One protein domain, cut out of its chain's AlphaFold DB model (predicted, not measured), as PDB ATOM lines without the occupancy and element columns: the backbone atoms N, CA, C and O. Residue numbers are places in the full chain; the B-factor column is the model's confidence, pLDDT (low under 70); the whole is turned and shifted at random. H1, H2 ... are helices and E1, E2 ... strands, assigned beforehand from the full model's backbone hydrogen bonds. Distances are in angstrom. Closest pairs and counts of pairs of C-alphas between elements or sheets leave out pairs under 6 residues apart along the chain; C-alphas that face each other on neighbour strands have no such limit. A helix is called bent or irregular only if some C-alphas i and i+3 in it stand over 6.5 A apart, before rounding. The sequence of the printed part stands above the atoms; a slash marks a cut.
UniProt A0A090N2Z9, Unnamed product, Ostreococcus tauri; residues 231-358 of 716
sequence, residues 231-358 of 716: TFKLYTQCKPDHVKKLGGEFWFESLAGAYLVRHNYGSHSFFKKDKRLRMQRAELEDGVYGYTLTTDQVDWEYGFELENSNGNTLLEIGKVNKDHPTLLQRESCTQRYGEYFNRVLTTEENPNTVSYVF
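What this domain is: This is residues 231 to 358 of the 716 residues of the protein "Unnamed product" of Ostreococcus tauri (UniProt A0A090N2Z9). One strongly twisted sheet of nine strands folds back on itself at the bent strand E3, and its stretch E9, E1, E4 comes only partly face to face with E2 and E5. The single helix H1 covers E6, and the small hairpin E7 and E8 extends the sheet beside the beginning of E5. The printed part has 128 residues, with E1, H1 and then E2 to E9 along the chain; the class is mostly strand, and the branched sheet is mixed, with E1 and E9 its one parallel pair. The whole is compact and rounded, with a radius of gyration of the C-alphas of 14.0 A and spans of 38 by 35 by 28 A.

How they stand to each other: E1, residues 231 to 235, has E4, residues 288 to 295, antiparallel on one side, with N 232 and O 293 at 2.8 A, and E9, residues 353 to 357, parallel on the other side, with N 233 and O 354 at 2.8 A. H1, residues 241 to 252, is on the sheet at a height over the sheet of 10.4 A. It is irregular, with C-alphas 246 and 249 at 9.1 A; 3 of its 8 O i to N i+4 pairs and 7 of its 9 O i to N i+3 pairs are within hydrogen-bond range. E2, residues 255 to 263, E3, residues 277 to 285, and E4 form a meander, each strand the antiparallel neighbour of the one before. N 260 and O 277 are 2.9 A apart, N 280 and O 292 2.8 A. E3 bends by 50 degrees at residue 281. With E5, residues 301 to 308, the meander makes a Greek key, its first strand the antiparallel neighbour of its fourth; N 259 and O 305 are 2.8 A apart. On the other side of E5 from E2 lie E6, residues 313 to 315, with N 306 and O 314 at 2.9 A, and E8, residues 340 to 344, with N 302 and O 343 at 2.9 A. The closest C-alphas of H1 and E6 are those of Gly 247 and Leu 314, 6.9 A apart. E7, residues 335 to 337, forms a hairpin with E8, with N 335 and O 342 at 2.8 A.

Where its parts are: E1 begins at C-alpha 231 (43.462, -21.207, 25.319). From first to last C-alpha, H1 measures 14.8 A, E2 24.0 A, E3 23.0 A, E4 22.3 A and E5 23.7 A. E9 ends at C-alpha 357 (40.465, -15.168, 12.358).

The domain as a whole: The two C-alphas farthest apart, those of Asp 286 and Gly 338, are 41.2 A apart. The printed part has no cut. The links E2 to E3 and E6 to E7 are long. The mean pLDDT of the printed part is 87.8; residues 320 to 325 are under 70.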
ATOM      1  N   THR A 231      42.459 -21.673  26.282       97.62
ATOM      2  CA  THR A 231      43.462 -21.207  25.319       97.62
ATOM      3  C   THR A 231      42.770 -20.532  24.143       97.62
ATOM      4  O   THR A 231      42.030 -21.173  23.403       97.62
ATOM      5  N   PHE A 232      43.023 -19.240  23.972       97.94
ATOM      6  CA  PHE A 232      42.582 -18.441  22.836       97.94
ATOM      7  C   PHE A 232      43.697 -18.381  21.786       97.94
ATOM      8  O   PHE A 232      44.849 -18.121  22.142       97.94
ATOM      9  N   LYS A 233      43.358 -18.577  20.508       97.50
ATOM     10  CA  LYS A 233      44.220 -18.325  19.343       97.50
ATOM     11  C   LYS A 233      43.562 -17.297  18.417       97.50
ATOM     12  O   LYS A 233      42.364 -17.387  18.159       97.50
ATOM     13  N   LEU A 234      44.344 -16.360  17.894       96.56
ATOM     14  CA  LEU A 234      43.894 -15.325  16.967       96.56
ATOM     15  C   LEU A 234      44.788 -15.301  15.727       96.56
ATOM     16  O   LEU A 234      45.973 -14.989  15.836       96.56
ATOM     17  N   TYR A 235      44.221 -15.585  14.559       93.94
ATOM     18  CA  TYR A 235      44.912 -15.474  13.274       93.94
ATOM     19  C   TYR A 235      44.770 -14.046  12.722       93.94
ATOM     20  O   TYR A 235      43.656 -13.520  12.644       93.94
ATOM     21  N   THR A 236      45.889 -13.421  12.328       90.06
ATOM     22  CA  THR A 236      45.911 -12.055  11.757       90.06
ATOM     23  C   THR A 236      46.448 -11.974  10.331       90.06
ATOM     24  O   THR A 236      46.478 -10.880   9.784       90.06
ATOM     25  N   GLN A 237      46.846 -13.081   9.704       83.19
ATOM     26  CA  GLN A 237      47.300 -13.069   8.307       83.19
ATOM     27  C   GLN A 237      46.103 -13.003   7.343       83.19
ATOM     28  O   GLN A 237      45.883 -11.990   6.687       83.19
ATOM     29  N   CYS A 238      45.250 -14.028   7.360       83.19
ATOM     30  CA  CYS A 238      44.088 -14.216   6.481       83.19
ATOM     31  C   CYS A 238      42.854 -13.337   6.812       83.19
ATOM     32  O   CYS A 238      41.713 -13.801   6.778       83.19
ATOM     33  N   LYS A 239      43.065 -12.064   7.171       86.44
ATOM     34  CA  LYS A 239      41.992 -11.100   7.485       86.44
ATOM     35  C   LYS A 239      41.121 -10.877   6.235       86.44
ATOM     36  O   LYS A 239      41.689 -10.560   5.190       86.44
ATOM     37  N   PRO A 240      39.779 -10.980   6.310       78.94
ATOM     38  CA  PRO A 240      38.921 -10.804   5.139       78.94
ATOM     39  C   PRO A 240      38.876  -9.339   4.674       78.94
ATOM     40  O   PRO A 240      38.991  -8.410   5.478       78.94
ATOM     41  N   ASP A 241      38.625  -9.122   3.383       78.25
ATOM     42  CA  ASP A 241      38.696  -7.800   2.741       78.25
ATOM     43  C   ASP A 241      37.828  -6.722   3.388       78.25
ATOM     44  O   ASP A 241      38.205  -5.553   3.406       78.25
ATOM     45  N   HIS A 242      36.670  -7.083   3.947       75.38
ATOM     46  CA  HIS A 242      35.819  -6.111   4.626       75.38
ATOM     47  C   HIS A 242      36.481  -5.584   5.916       75.38
ATOM     48  O   HIS A 242      36.452  -4.381   6.158       75.38
ATOM     49  N   VAL A 243      37.177  -6.433   6.686       82.56
ATOM     50  CA  VAL A 243      37.984  -6.025   7.856       82.56
ATOM     51  C   VAL A 243      39.168  -5.158   7.416       82.56
ATOM     52  O   VAL A 243      39.429  -4.106   8.011       82.56
ATOM     53  N   LYS A 244      39.843  -5.553   6.327       82.12
ATOM     54  CA  LYS A 244      40.920  -4.776   5.693       82.12
ATOM     55  C   LYS A 244      40.425  -3.369   5.293       82.12
ATOM     56  O   LYS A 244      41.043  -2.369   5.650       82.12
ATOM     57  N   LYS A 245      39.258  -3.260   4.650       77.94
ATOM     58  CA  LYS A 245      38.639  -1.985   4.235       77.94
ATOM     59  C   LYS A 245      38.175  -1.124   5.417       77.94
ATOM     60  O   LYS A 245      38.440   0.075   5.412       77.94
ATOM     61  N   LEU A 246      37.533  -1.713   6.429       79.06
ATOM     62  CA  LEU A 246      36.988  -0.989   7.589       79.06
ATOM     63  C   LEU A 246      38.066  -0.395   8.501       79.06
ATOM     64  O   LEU A 246      37.879   0.699   9.023       79.06
ATOM     65  N   GLY A 247      39.195  -1.088   8.686       80.75
ATOM     66  CA  GLY A 247      40.308  -0.542   9.473       80.75
ATOM     67  C   GLY A 247      41.047   0.612   8.780       80.75
ATOM     68  O   GLY A 247      41.603   1.472   9.464       80.75
ATOM     69  N   GLY A 248      41.036   0.675   7.441       84.81
ATOM     70  CA  GLY A 248      41.618   1.781   6.671       84.81
ATOM     71  C   GLY A 248      43.076   2.079   7.047       84.81
ATOM     72  O   GLY A 248      43.929   1.192   6.992       84.81
ATOM     73  N   GLU A 249      43.354   3.316   7.475       87.19
ATOM     74  CA  GLU A 249      44.689   3.765   7.914       87.19
ATOM     75  C   GLU A 249      45.268   2.954   9.090       87.19
ATOM     76  O   GLU A 249      46.482   2.950   9.277       87.19
ATOM     77  N   PHE A 250      44.445   2.234   9.872       89.62
ATOM     78  CA  PHE A 250      44.928   1.358  10.951       89.62
ATOM     79  C   PHE A 250      45.987   0.363  10.453       89.62
ATOM     80  O   PHE A 250      46.946   0.084  11.173       89.62
ATOM     81  N   TRP A 251      45.826  -0.128   9.222       88.31
ATOM     82  CA  TRP A 251      46.674  -1.153   8.617       88.31
ATOM     83  C   TRP A 251      47.955  -0.629   7.966       88.31
ATOM     84  O   TRP A 251      48.752  -1.437   7.514       88.31
ATOM     85  N   PHE A 252      48.179   0.686   7.902       87.25
ATOM     86  CA  PHE A 252      49.445   1.246   7.397       87.25
ATOM     87  C   PHE A 252      50.585   1.161   8.423       87.25
ATOM     88  O   PHE A 252      51.722   1.519   8.132       87.25
ATOM     89  N   GLU A 253      50.268   0.664   9.613       87.38
ATOM     90  CA  GLU A 253      51.128   0.541  10.776       87.38
ATOM     91  C   GLU A 253      51.232  -0.931  11.178       87.38
ATOM     92  O   GLU A 253      50.266  -1.689  11.060       87.38
ATOM     93  N   SER A 254      52.396  -1.347  11.674       86.44
ATOM     94  CA  SER A 254      52.595  -2.723  12.127       86.44
ATOM     95  C   SER A 254      51.746  -3.026  13.364       86.44
ATOM     96  O   SER A 254      51.447  -2.144  14.172       86.44
ATOM     97  N   LEU A 255      51.345  -4.287  13.544       89.69
ATOM     98  CA  LEU A 255      50.659  -4.702  14.767       89.69
ATOM     99  C   LEU A 255      51.644  -4.684  15.947       89.69
ATOM    100  O   LEU A 255      52.670  -5.358  15.923       89.69
ATOM    101  N   ALA A 256      51.312  -3.924  16.991       90.38
ATOM    102  CA  ALA A 256      52.077  -3.819  18.235       90.38
ATOM    103  C   ALA A 256      51.549  -4.753  19.340       90.38
ATOM    104  O   ALA A 256      52.240  -5.006  20.333       90.38
ATOM    105  N   GLY A 257      50.329  -5.274  19.183       93.25
ATOM    106  CA  GLY A 257      49.777  -6.299  20.058       93.25
ATOM    107  C   GLY A 257      48.344  -6.693  19.713       93.25
ATOM    108  O   GLY A 257      47.625  -5.976  19.020       93.25
ATOM    109  N   ALA A 258      47.925  -7.831  20.260       96.75
ATOM    110  CA  ALA A 258      46.527  -8.231  20.327       96.75
ATOM    111  C   ALA A 258      46.097  -8.401  21.784       96.75
ATOM    112  O   ALA A 258      46.897  -8.753  22.660       96.75
ATOM    113  N   TYR A 259      44.816  -8.172  22.035       97.94
ATOM    114  CA  TYR A 259      44.227  -8.212  23.356       97.94
ATOM    115  C   TYR A 259      42.892  -8.947  23.346       97.94
ATOM    116  O   TYR A 259      42.067  -8.778  22.452       97.94
ATOM    117  N   LEU A 260      42.663  -9.719  24.403       97.44
ATOM    118  CA  LEU A 260      41.373 -10.310  24.715       97.44
ATOM    119  C   LEU A 260      40.599  -9.328  25.603       97.44
ATOM    120  O   LEU A 260      40.942  -9.129  26.778       97.44
ATOM    121  N   VAL A 261      39.572  -8.690  25.045       95.50
ATOM    122  CA  VAL A 261      38.615  -7.889  25.818       95.50
ATOM    123  C   VAL A 261      37.517  -8.795  26.368       95.50
ATOM    124  O   VAL A 261      37.197  -9.827  25.780       95.50
ATOM    125  N   ARG A 262      36.943  -8.430  27.520       93.94
ATOM    126  CA  ARG A 262      35.918  -9.246  28.183       93.94
ATOM    127  C   ARG A 262      34.889  -8.440  28.960       93.94
ATOM    128  O   ARG A 262      35.169  -7.326  29.407       93.94
ATOM    129  N   HIS A 263      33.751  -9.075  29.186       92.81
ATOM    130  CA  HIS A 263      32.748  -8.716  30.172       92.81
ATOM    131  C   HIS A 263      32.284 -10.011  30.853       92.81
ATOM    132  O   HIS A 263      31.601 -10.829  30.245       92.81
ATOM    133  N   ASN A 264      32.721 -10.221  32.097       92.69
ATOM    134  CA  ASN A 264      32.453 -11.447  32.858       92.69
ATOM    135  C   ASN A 264      31.053 -11.443  33.485       92.69
ATOM    136  O   ASN A 264      30.497 -10.376  33.760       92.69
ATOM    137  N   TYR A 265      30.495 -12.624  33.746       91.44
ATOM    138  CA  TYR A 265      29.108 -12.756  34.194       91.44
ATOM    139  C   TYR A 265      28.863 -12.045  35.534       91.44
ATOM    140  O   TYR A 265      29.618 -12.202  36.492       91.44
ATOM    141  N   GLY A 266      27.807 -11.229  35.599       86.75
ATOM    142  CA  GLY A 266      27.483 -10.415  36.779       86.75
ATOM    143  C   GLY A 266      28.430  -9.233  37.041       86.75
ATOM    144  O   GLY A 266      28.277  -8.549  38.051       86.75
ATOM    145  N   SER A 267      29.399  -8.962  36.161       87.19
ATOM    146  CA  SER A 267      30.287  -7.804  36.282       87.19
ATOM    147  C   SER A 267      29.602  -6.497  35.854       87.19
ATOM    148  O   SER A 267      28.646  -6.481  35.088       87.19
ATOM    149  N   HIS A 268      30.146  -5.364  36.300       83.62
ATOM    150  CA  HIS A 268      29.848  -4.037  35.740       83.62
ATOM    151  C   HIS A 268      30.981  -3.525  34.825       83.62
ATOM    152  O   HIS A 268      31.028  -2.348  34.460       83.62
ATOM    153  N   SER A 269      31.949  -4.384  34.484       80.56
ATOM    154  CA  SER A 269      33.113  -4.033  33.669       80.56
ATOM    155  C   SER A 269      32.960  -4.509  32.226       80.56
ATOM    156  O   SER A 269      33.427  -5.589  31.872       80.56
ATOM    157  N   PHE A 270      32.360  -3.669  31.385       84.44
ATOM    158  CA  PHE A 270      32.193  -3.915  29.952       84.44
ATOM    159  C   PHE A 270      33.454  -3.517  29.170       84.44
ATOM    160  O   PHE A 270      33.750  -2.329  29.062       84.44
ATOM    161  N   PHE A 271      34.204  -4.505  28.663       85.50
ATOM    162  CA  PHE A 271      35.284  -4.374  27.662       85.50
ATOM    163  C   PHE A 271      36.333  -3.269  27.917       85.50
ATOM    164  O   PHE A 271      36.918  -2.724  26.987       85.50
ATOM    165  N   LYS A 272      36.588  -2.912  29.182       83.56
ATOM    166  CA  LYS A 272      37.440  -1.762  29.519       83.56
ATOM    167  C   LYS A 272      38.905  -1.982  29.115       83.56
ATOM    168  O   LYS A 272      39.493  -3.017  29.442       83.56
ATOM    169  N   LYS A 273      39.526  -0.963  28.504       85.94
ATOM    170  CA  LYS A 273      40.933  -0.986  28.045       85.94
ATOM    171  C   LYS A 273      41.947  -1.258  29.170       85.94
ATOM    172  O   LYS A 273      42.986  -1.846  28.905       85.94
ATOM    173  N   ASP A 274      41.648  -0.913  30.427       89.31
ATOM    174  CA  ASP A 274      42.501  -1.238  31.588       89.31
ATOM    175  C   ASP A 274      42.375  -2.699  32.063       89.31
ATOM    176  O   ASP A 274      43.179  -3.156  32.876       89.31
ATOM    177  N   LYS A 275      41.358  -3.431  31.588       91.25
ATOM    178  CA  LYS A 275      41.111  -4.838  31.927       91.25
ATOM    179  C   LYS A 275      41.470  -5.811  30.808       91.25
ATOM    180  O   LYS A 275      41.582  -6.998  31.105       91.25
ATOM    181  N   ARG A 276      41.653  -5.360  29.562       94.88
ATOM    182  CA  ARG A 276      42.022  -6.219  28.418       94.88
ATOM    183  C   ARG A 276      43.281  -7.050  28.723       94.88
ATOM    184  O   ARG A 276      44.222  -6.551  29.339       94.88
ATOM    185  N   LEU A 277      43.308  -8.314  28.308       97.38
ATOM    186  CA  LEU A 277      44.445  -9.213  28.546       97.38
ATOM    187  C   LEU A 277      45.337  -9.239  27.309       97.38
ATOM    188  O   LEU A 277      44.847  -9.541  26.226       97.38
ATOM    189  N   ARG A 278      46.633  -8.938  27.453       97.50
ATOM    190  CA  ARG A 278      47.580  -9.021  26.330       97.50
ATOM    191  C   ARG A 278      47.756 -10.477  25.905       97.50
ATOM    192  O   ARG A 278      48.058 -11.329  26.738       97.50
ATOM    193  N   MET A 279      47.600 -10.730  24.612       97.94
ATOM    194  CA  MET A 279      47.950 -11.995  23.976       97.94
ATOM    195  C   MET A 279      49.413 -11.943  23.513       97.94
ATOM    196  O   MET A 279      49.929 -10.875  23.184       97.94
ATOM    197  N   GLN A 280      50.088 -13.090  23.497       96.19
ATOM    198  CA  GLN A 280      51.476 -13.211  23.045       96.19
ATOM    199  C   GLN A 280      51.510 -13.557  21.559       96.19
ATOM    200  O   GLN A 280      50.782 -14.459  21.139       96.19
ATOM    201  N   ARG A 281      52.346 -12.874  20.766       93.56
ATOM    202  CA  ARG A 281      52.592 -13.259  19.370       93.56
ATOM    203  C   ARG A 281      53.229 -14.650  19.349       93.56
ATOM    204  O   ARG A 281      54.111 -14.940  20.154       93.56
ATOM    205  N   ALA A 282      52.760 -15.514  18.460       92.19
ATOM    206  CA  ALA A 282      53.247 -16.876  18.321       92.19
ATOM    207  C   ALA A 282      53.149 -17.345  16.868       92.19
ATOM    208  O   ALA A 282      52.224 -16.981  16.141       92.19
ATOM    209  N   GLU A 283      54.085 -18.206  16.480       91.38
ATOM    210  CA  GLU A 283      53.947 -19.044  15.294       91.38
ATOM    211  C   GLU A 283      52.934 -20.152  15.618       91.38
ATOM    212  O   GLU A 283      53.096 -20.892  16.591       91.38
ATOM    213  N   LEU A 284      51.841 -20.201  14.858       89.69
ATOM    214  CA  LEU A 284      50.750 -21.162  15.021       89.69
ATOM    215  C   LEU A 284      51.002 -22.416  14.169       89.69
ATOM    216  O   LEU A 284      50.728 -23.523  14.628       89.69
ATOM    217  N   GLU A 285      51.572 -22.217  12.978       86.00
ATOM    218  CA  GLU A 285      52.068 -23.215  12.017       86.00
ATOM    219  C   GLU A 285      53.278 -22.607  11.271       86.00
ATOM    220  O   GLU A 285      53.502 -21.405  11.399       86.00
ATOM    221  N   ASP A 286      54.056 -23.370  10.485       86.06
ATOM    222  CA  ASP A 286      55.228 -22.823   9.758       86.06
ATOM    223  C   ASP A 286      54.872 -21.557   8.963       86.06
ATOM    224  O   ASP A 286      54.063 -21.604   8.038       86.06
ATOM    225  N   GLY A 287      55.495 -20.424   9.297       82.94
ATOM    226  CA  GLY A 287      55.246 -19.157   8.606       82.94
ATOM    227  C   GLY A 287      53.855 -18.550   8.848       82.94
ATOM    228  O   GLY A 287      53.574 -17.475   8.314       82.94
ATOM    229  N   VAL A 288      52.997 -19.188   9.652       87.62
ATOM    230  CA  VAL A 288      51.661 -18.705  10.024       87.62
ATOM    231  C   VAL A 288      51.717 -18.120  11.427       87.62
ATOM    232  O   VAL A 288      51.760 -18.842  12.422       87.62
ATOM    233  N   TYR A 289      51.715 -16.793  11.510       89.62
ATOM    234  CA  TYR A 289      51.820 -16.062  12.769       89.62
ATOM    235  C   TYR A 289      50.466 -15.500  13.205       89.62
ATOM    236  O   TYR A 289      49.617 -15.104  12.401       89.62
ATOM    237  N   GLY A 290      50.270 -15.464  14.516       93.38
ATOM    238  CA  GLY A 290      49.081 -14.929  15.160       93.38
ATOM    239  C   GLY A 290      49.348 -14.673  16.635       93.38
ATOM    240  O   GLY A 290      50.495 -14.509  17.049       93.38
ATOM    241  N   TYR A 291      48.298 -14.644  17.449       96.31
ATOM    242  CA  TYR A 291      48.415 -14.403  18.886       96.31
ATOM    243  C   TYR A 291      47.770 -15.517  19.708       96.31
ATOM    244  O   TYR A 291      46.762 -16.095  19.307       96.31
ATOM    245  N   THR A 292      48.324 -15.795  20.887       97.50
ATOM    246  CA  THR A 292      47.813 -16.809  21.817       97.50
ATOM    247  C   THR A 292      47.715 -16.295  23.251       97.50
ATOM    248  O   THR A 292      48.476 -15.423  23.675       97.50
ATOM    249  N   LEU A 293      46.758 -16.827  24.012       97.94
ATOM    250  CA  LEU A 293      46.623 -16.571  25.445       97.94
ATOM    251  C   LEU A 293      45.891 -17.726  26.132       97.94
ATOM    252  O   LEU A 293      44.740 -17.999  25.802       97.94
ATOM    253  N   THR A 294      46.506 -18.346  27.136       97.62
ATOM    254  CA  THR A 294      45.828 -19.296  28.032       97.62
ATOM    255  C   THR A 294      45.429 -18.583  29.323       97.62
ATOM    256  O   THR A 294      46.286 -18.040  30.018       97.62
ATOM    257  N   THR A 295      44.131 -18.534  29.642       96.75
ATOM    258  CA  THR A 295      43.614 -17.790  30.804       96.75
ATOM    259  C   THR A 295      42.278 -18.319  31.341       96.75
ATOM    260  O   THR A 295      41.388 -18.739  30.602       96.75
ATOM    261  N   ASP A 296      42.115 -18.260  32.659       95.06
ATOM    262  CA  ASP A 296      40.883 -18.510  33.413       95.06
ATOM    263  C   ASP A 296      40.051 -17.233  33.655       95.06
ATOM    264  O   ASP A 296      38.953 -17.307  34.195       95.06
ATOM    265  N   GLN A 297      40.538 -16.058  33.241       95.19
ATOM    266  CA  GLN A 297      39.939 -14.763  33.587       95.19
ATOM    267  C   GLN A 297      38.720 -14.358  32.738       95.19
ATOM    268  O   GLN A 297      38.213 -13.251  32.925       95.19
ATOM    269  N   VAL A 298      38.247 -15.217  31.832       94.75
ATOM    270  CA  VAL A 298      37.068 -15.001  30.971       94.75
ATOM    271  C   VAL A 298      36.049 -16.109  31.216       94.75
ATOM    272  O   VAL A 298      36.388 -17.276  31.019       94.75
ATOM    273  N   ASP A 299      34.816 -15.760  31.584       93.38
ATOM    274  CA  ASP A 299      33.712 -16.718  31.794       93.38
ATOM    275  C   ASP A 299      32.447 -16.444  30.960       93.38
ATOM    276  O   ASP A 299      31.548 -17.287  30.913       93.38
ATOM    277  N   TRP A 300      32.373 -15.295  30.281       92.44
ATOM    278  CA  TRP A 300      31.144 -14.832  29.638       92.44
ATOM    279  C   TRP A 300      31.369 -14.207  28.258       92.44
ATOM    280  O   TRP A 300      31.679 -14.927  27.308       92.44
ATOM    281  N   GLU A 301      31.195 -12.894  28.119       92.38
ATOM    282  CA  GLU A 301      31.348 -12.179  26.856       92.38
ATOM    283  C   GLU A 301      32.808 -11.815  26.610       92.38
ATOM    284  O   GLU A 301      33.523 -11.372  27.515       92.38
ATOM    285  N   TYR A 302      33.248 -11.956  25.363       94.81
ATOM    286  CA  TYR A 302      34.612 -11.646  24.960       94.81
ATOM    287  C   TYR A 302      34.702 -11.247  23.483       94.81
ATOM    288  O   TYR A 302      33.747 -11.379  22.715       94.81
ATOM    289  N   GLY A 303      35.876 -10.761  23.096       95.38
ATOM    290  CA  GLY A 303      36.270 -10.551  21.709       95.38
ATOM    291  C   GLY A 303      37.721 -10.091  21.620       95.38
ATOM    292  O   GLY A 303      38.386  -9.898  22.644       95.38
ATOM    293  N   PHE A 304      38.210  -9.923  20.400       96.88
ATOM    294  CA  PHE A 304      39.581  -9.507  20.130       96.88
ATOM    295  C   PHE A 304      39.692  -8.013  19.794       96.88
ATOM    296  O   PHE A 304      38.849  -7.431  19.110       96.88
ATOM    297  N   GLU A 305      40.774  -7.402  20.264       95.69
ATOM    298  CA  GLU A 305      41.199  -6.040  19.943       95.69
ATOM    299  C   GLU A 305      42.647  -6.087  19.440       95.69
ATOM    300  O   GLU A 305      43.511  -6.671  20.096       95.69
ATOM    301  N   LEU A 306      42.925  -5.477  18.290       95.12
ATOM    302  CA  LEU A 306      44.284  -5.265  17.791       95.12
ATOM    303  C   LEU A 306      44.744  -3.843  18.117       95.12
ATOM    304  O   LEU A 306      43.946  -2.910  18.087       95.12
ATOM    305  N   GLU A 307      46.035  -3.668  18.385       94.69
ATOM    306  CA  GLU A 307      46.687  -2.371  18.583       94.69
ATOM    307  C   GLU A 307      47.874  -2.254  17.621       94.69
ATOM    308  O   GLU A 307      48.665  -3.192  17.502       94.69
ATOM    309  N   ASN A 308      47.996  -1.127  16.915       93.25
ATOM    310  CA  ASN A 308      49.079  -0.888  15.954       93.25
ATOM    311  C   ASN A 308      50.240  -0.072  16.562       93.25
ATOM    312  O   ASN A 308      50.146   0.398  17.698       93.25
ATOM    313  N   SER A 309      51.338   0.116  15.823       90.38
ATOM    314  CA  SER A 309      52.542   0.844  16.267       90.38
ATOM    315  C   SER A 309      52.290   2.294  16.698       90.38
ATOM    316  O   SER A 309      53.020   2.804  17.549       90.38
ATOM    317  N   ASN A 310      51.225   2.929  16.201       91.44
ATOM    318  CA  ASN A 310      50.797   4.269  16.619       91.44
ATOM    319  C   ASN A 310      49.883   4.271  17.863       91.44
ATOM    320  O   ASN A 310      49.466   5.335  18.316       91.44
ATOM    321  N   GLY A 311      49.567   3.104  18.435       92.75
ATOM    322  CA  GLY A 311      48.696   2.964  19.607       92.75
ATOM    323  C   GLY A 311      47.199   3.096  19.306       92.75
ATOM    324  O   GLY A 311      46.390   3.126  20.241       92.75
ATOM    325  N   ASN A 312      46.819   3.151  18.025       93.44
ATOM    326  CA  ASN A 312      45.423   3.044  17.609       93.44
ATOM    327  C   ASN A 312      44.938   1.614  17.855       93.44
ATOM    328  O   ASN A 312      45.721   0.669  17.752       93.44
ATOM    329  N   THR A 313      43.648   1.448  18.143       91.94
ATOM    330  CA  THR A 313      43.030   0.142  18.410       91.94
ATOM    331  C   THR A 313      41.868  -0.139  17.473       91.94
ATOM    332  O   THR A 313      41.033   0.739  17.260       91.94
ATOM    333  N   LEU A 314      41.776  -1.376  16.987       91.25
ATOM    334  CA  LEU A 314      40.654  -1.882  16.204       91.25
ATOM    335  C   LEU A 314      39.999  -3.043  16.960       91.25
ATOM    336  O   LEU A 314      40.652  -4.037  17.271       91.25
ATOM    337  N   LEU A 315      38.712  -2.899  17.271       91.06
ATOM    338  CA  LEU A 315      37.933  -3.832  18.085       91.06
ATOM    339  C   LEU A 315      36.906  -4.564  17.211       91.06
ATOM    340  O   LEU A 315      36.181  -3.925  16.451       91.06
ATOM    341  N   GLU A 316      36.818  -5.892  17.327       91.31
ATOM    342  CA  GLU A 316      35.922  -6.685  16.467       91.31
ATOM    343  C   GLU A 316      34.472  -6.806  16.983       91.31
ATOM    344  O   GLU A 316      33.582  -7.146  16.206       91.31
ATOM    345  N   ILE A 317      34.248  -6.562  18.282       88.12
ATOM    346  CA  ILE A 317      32.952  -6.681  18.981       88.12
ATOM    347  C   ILE A 317      32.453  -5.330  19.512       88.12
ATOM    348  O   ILE A 317      33.157  -4.321  19.480       88.12
ATOM    349  N   GLY A 318      31.247  -5.317  20.078       81.44
ATOM    350  CA  GLY A 318      30.759  -4.232  20.919       81.44
ATOM    351  C   GLY A 318      29.518  -3.551  20.361       81.44
ATOM    352  O   GLY A 318      28.673  -4.181  19.724       81.44
ATOM    353  N   LYS A 319      29.366  -2.260  20.673       79.75
ATOM    354  CA  LYS A 319      28.160  -1.497  20.344       79.75
ATOM    355  C   LYS A 319      28.084  -1.203  18.843       79.75
ATOM    356  O   LYS A 319      29.026  -0.661  18.274       79.75
ATOM    357  N   VAL A 320      26.926  -1.452  18.236       68.50
ATOM    358  CA  VAL A 320      26.586  -0.935  16.904       68.50
ATOM    359  C   VAL A 320      26.542   0.591  16.945       68.50
ATOM    360  O   VAL A 320      25.666   1.179  17.584       68.50
ATOM    361  N   ASN A 321      27.465   1.233  16.232       64.56
ATOM    362  CA  ASN A 321      27.370   2.638  15.860       64.56
ATOM    363  C   ASN A 321      26.988   2.732  14.370       64.56
ATOM    364  O   ASN A 321      27.403   1.895  13.572       64.56
ATOM    365  N   LYS A 322      26.190   3.738  13.994       56.53
ATOM    366  CA  LYS A 322      25.804   3.985  12.596       56.53
ATOM    367  C   LYS A 322      26.994   4.405  11.737       56.53
ATOM    368  O   LYS A 322      27.062   4.005  10.582       56.53
ATOM    369  N   ASP A 323      27.919   5.160  12.324       50.28
ATOM    370  CA  ASP A 323      29.081   5.712  11.618       50.28
ATOM    371  C   ASP A 323      30.272   4.735  11.621       50.28
ATOM    372  O   ASP A 323      31.135   4.782  10.747       50.28
ATOM    373  N   HIS A 324      30.295   3.814  12.592       55.03
ATOM    374  CA  HIS A 324      31.338   2.803  12.785       55.03
ATOM    375  C   HIS A 324      30.712   1.469  13.245       55.03
ATOM    376  O   HIS A 324      30.665   1.194  14.449       55.03
ATOM    377  N   PRO A 325      30.185   0.641  12.325       62.50
ATOM    378  CA  PRO A 325      29.676  -0.682  12.672       62.50
ATOM    379  C   PRO A 325      30.803  -1.553  13.241       62.50
ATOM    380  O   PRO A 325      31.938  -1.510  12.767       62.50
ATOM    381  N   THR A 326      30.492  -2.355  14.260       74.62
ATOM    382  CA  THR A 326      31.452  -3.325  14.805       74.62
ATOM    383  C   THR A 326      31.723  -4.433  13.779       74.62
ATOM    384  O   THR A 326      30.811  -4.801  13.036       74.62
ATOM    385  N   LEU A 327      32.961  -4.942  13.698       82.31
ATOM    386  CA  LEU A 327      33.377  -5.844  12.611       82.31
ATOM    387  C   LEU A 327      32.496  -7.099  12.539       82.31
ATOM    388  O   LEU A 327      32.063  -7.478  11.459       82.31
ATOM    389  N   LEU A 328      32.163  -7.687  13.692       82.69
ATOM    390  CA  LEU A 328      31.320  -8.880  13.791       82.69
ATOM    391  C   LEU A 328      29.814  -8.571  13.909       82.69
ATOM    392  O   LEU A 328      29.044  -9.364  14.463       82.69
ATOM    393  N   GLN A 329      29.353  -7.408  13.445       78.31
ATOM    394  CA  GLN A 329      27.938  -7.052  13.527       78.31
ATOM    395  C   GLN A 329      27.076  -8.050  12.741       78.31
ATOM    396  O   GLN A 329      27.079  -8.046  11.516       78.31
ATOM    397  N   ARG A 330      26.232  -8.806  13.458       71.88
ATOM    398  CA  ARG A 330      25.362  -9.869  12.908       71.88
ATOM    399  C   ARG A 330      26.130 -11.053  12.321       71.88
ATOM    400  O   ARG A 330      25.568 -11.818  11.543       71.88
ATOM    401  N   GLU A 331      27.365 -11.255  12.751       81.69
ATOM    402  CA  GLU A 331      28.103 -12.459  12.410       81.69
ATOM    403  C   GLU A 331      27.633 -13.661  13.238       81.69
ATOM    404  O   GLU A 331      27.208 -13.522  14.392       81.69
ATOM    405  N   SER A 332      27.682 -14.859  12.650       82.88
ATOM    406  CA  SER A 332      27.072 -16.065  13.243       82.88
ATOM    407  C   SER A 332      27.698 -16.467  14.586       82.88
ATOM    408  O   SER A 332      27.009 -16.942  15.482       82.88
ATOM    409  N   CYS A 333      28.993 -16.219  14.774       84.81
ATOM    410  CA  CYS A 333      29.744 -16.474  16.004       84.81
ATOM    411  C   CYS A 333      29.528 -15.423  17.111       84.81
ATOM    412  O   CYS A 333      30.168 -15.503  18.160       84.81
ATOM    413  N   THR A 334      28.634 -14.450  16.907       86.06
ATOM    414  CA  THR A 334      28.257 -13.474  17.938       86.06
ATOM    415  C   THR A 334      26.881 -13.751  18.524       86.06
ATOM    416  O   THR A 334      26.068 -14.493  17.972       86.06
ATOM    417  N   GLN A 335      26.606 -13.109  19.654       83.94
ATOM    418  CA  GLN A 335      25.278 -12.936  20.215       83.94
ATOM    419  C   GLN A 335      24.955 -11.462  20.403       83.94
ATOM    420  O   GLN A 335      25.842 -10.631  20.602       83.94
ATOM    421  N   ARG A 336      23.658 -11.156  20.343       80.81
ATOM    422  CA  ARG A 336      23.141  -9.799  20.406       80.81
ATOM    423  C   ARG A 336      22.526  -9.501  21.768       80.81
ATOM    424  O   ARG A 336      21.452 -10.004  22.087       80.81
ATOM    425  N   TYR A 337      23.129  -8.569  22.497       75.62
ATOM    426  CA  TYR A 337      22.579  -8.019  23.736       75.62
ATOM    427  C   TYR A 337      22.222  -6.542  23.526       75.62
ATOM    428  O   TYR A 337      23.048  -5.638  23.642       75.62
ATOM    429  N   GLY A 338      20.964  -6.289  23.145       76.00
ATOM    430  CA  GLY A 338      20.454  -4.946  22.843       76.00
ATOM    431  C   GLY A 338      21.093  -4.330  21.593       76.00
ATOM    432  O   GLY A 338      20.729  -4.674  20.463       76.00
ATOM    433  N   GLU A 339      22.028  -3.402  21.800       76.06
ATOM    434  CA  GLU A 339      22.820  -2.743  20.748       76.06
ATOM    435  C   GLU A 339      24.230  -3.342  20.587       76.06
ATOM    436  O   GLU A 339      24.986  -2.866  19.747       76.06
ATOM    437  N   TYR A 340      24.594  -4.364  21.367       79.38
ATOM    438  CA  TYR A 340      25.924  -4.980  21.348       79.38
ATOM    439  C   TYR A 340      25.929  -6.314  20.594       79.38
ATOM    440  O   TYR A 340      24.990  -7.096  20.748       79.38
ATOM    441  N   PHE A 341      26.995  -6.580  19.833       85.81
ATOM    442  CA  PHE A 341      27.324  -7.892  19.262       85.81
ATOM    443  C   PHE A 341      28.666  -8.369  19.824       85.81
ATOM    444  O   PHE A 341      29.694  -7.741  19.582       85.81
ATOM    445  N   ASN A 342      28.645  -9.464  20.585       88.19
ATOM    446  CA  ASN A 342      29.794  -9.981  21.340       88.19
ATOM    447  C   ASN A 342      29.946 -11.496  21.109       88.19
ATOM    448  O   ASN A 342      28.948 -12.172  20.861       88.19
ATOM    449  N   ARG A 343      31.156 -12.063  21.227       92.44
ATOM    450  CA  ARG A 343      31.327 -13.528  21.316       92.44
ATOM    451  C   ARG A 343      31.012 -13.977  22.748       92.44
ATOM    452  O   ARG A 343      31.215 -13.202  23.684       92.44
ATOM    453  N   VAL A 344      30.526 -15.207  22.944       91.62
ATOM    454  CA  VAL A 344      30.132 -15.708  24.279       91.62
ATOM    455  C   VAL A 344      30.704 -17.097  24.538       91.62
ATOM    456  O   VAL A 344      30.389 -18.053  23.841       91.62
ATOM    457  N   LEU A 345      31.517 -17.227  25.586       92.25
ATOM    458  CA  LEU A 345      32.303 -18.434  25.850       92.25
ATOM    459  C   LEU A 345      31.448 -19.699  26.049       92.25
ATOM    460  O   LEU A 345      31.865 -20.795  25.681       92.25
ATOM    461  N   THR A 346      30.239 -19.569  26.606       90.00
ATOM    462  CA  THR A 346      29.342 -20.710  26.866       90.00
ATOM    463  C   THR A 346      28.673 -21.284  25.611       90.00
ATOM    464  O   THR A 346      28.035 -22.338  25.711       90.00
ATOM    465  N   THR A 347      28.809 -20.637  24.442       87.81
ATOM    466  CA  THR A 347      28.266 -21.115  23.154       87.81
ATOM    467  C   THR A 347      29.319 -21.735  22.237       87.81
ATOM    468  O   THR A 347      28.951 -22.397  21.255       87.81
ATOM    469  N   GLU A 348      30.605 -21.590  22.572       90.56
ATOM    470  CA  GLU A 348      31.722 -22.165  21.823       90.56
ATOM    471  C   GLU A 348      31.604 -23.689  21.685       90.56
ATOM    472  O   GLU A 348      30.997 -24.382  22.504       90.56
ATOM    473  N   GLU A 349      32.162 -24.235  20.607       87.50
ATOM    474  CA  GLU A 349      32.213 -25.690  20.398       87.50
ATOM    475  C   GLU A 349      33.227 -26.360  21.325       87.50
ATOM    476  O   GLU A 349      32.951 -27.433  21.859       87.50
ATOM    477  N   ASN A 350      34.350 -25.690  21.588       90.25
ATOM    478  CA  ASN A 350      35.334 -26.103  22.575       90.25
ATOM    479  C   ASN A 350      35.706 -24.913  23.482       90.25
ATOM    480  O   ASN A 350      36.607 -24.145  23.149       90.25
ATOM    481  N   PRO A 351      35.071 -24.747  24.657       86.81
ATOM    482  CA  PRO A 351      35.373 -23.636  25.560       86.81
ATOM    483  C   PRO A 351      36.769 -23.720  26.206       86.81
ATOM    484  O   PRO A 351      37.180 -22.766  26.863       86.81
ATOM    485  N   ASN A 352      37.518 -24.819  26.031       91.12
ATOM    486  CA  ASN A 352      38.908 -24.939  26.491       91.12
ATOM    487  C   ASN A 352      39.925 -24.490  25.426       91.12
ATOM    488  O   ASN A 352      41.020 -24.062  25.788       91.12
ATOM    489  N   THR A 353      39.566 -24.540  24.138       95.56
ATOM    490  CA  THR A 353      40.417 -24.096  23.025       95.56
ATOM    491  C   THR A 353      39.570 -23.361  21.995       95.56
ATOM    492  O   THR A 353      38.868 -23.979  21.198       95.56
ATOM    493  N   VAL A 354      39.666 -22.037  22.017       96.31
ATOM    494  CA  VAL A 354      38.928 -21.117  21.152       96.31
ATOM    495  C   VAL A 354      39.899 -20.549  20.124       96.31
ATOM    496  O   VAL A 354      40.946 -20.023  20.495       96.31
ATOM    497  N   SER A 355      39.573 -20.626  18.838       95.75
ATOM    498  CA  SER A 355      40.395 -20.042  17.777       95.75
ATOM    499  C   SER A 355      39.537 -19.308  16.759       95.75
ATOM    500  O   SER A 355      38.450 -19.779  16.437       95.75
ATOM    501  N   TYR A 356      40.014 -18.157  16.279       95.31
ATOM    502  CA  TYR A 356      39.335 -17.353  15.261       95.31
ATOM    503  C   TYR A 356      40.313 -16.559  14.394       95.31
ATOM    504  O   TYR A 356      41.396 -16.177  14.840       95.31
ATOM    505  N   VAL A 357      39.899 -16.255  13.166       93.69
ATOM    506  CA  VAL A 357      40.465 -15.168  12.358       93.69
ATOM    507  C   VAL A 357      39.883 -13.837  12.841       93.69
ATOM    508  O   VAL A 357      38.684 -13.740  13.107       93.69
ATOM    509  N   PHE A 358      40.722 -12.807  12.978       93.75
ATOM    510  CA  PHE A 358      40.291 -11.500  13.484       93.75
ATOM    511  C   PHE A 358      39.168 -10.890  12.629       93.75
ATOM    512  O   PHE A 358      39.324 -10.731  11.417       93.75
TER     513      PHE A 358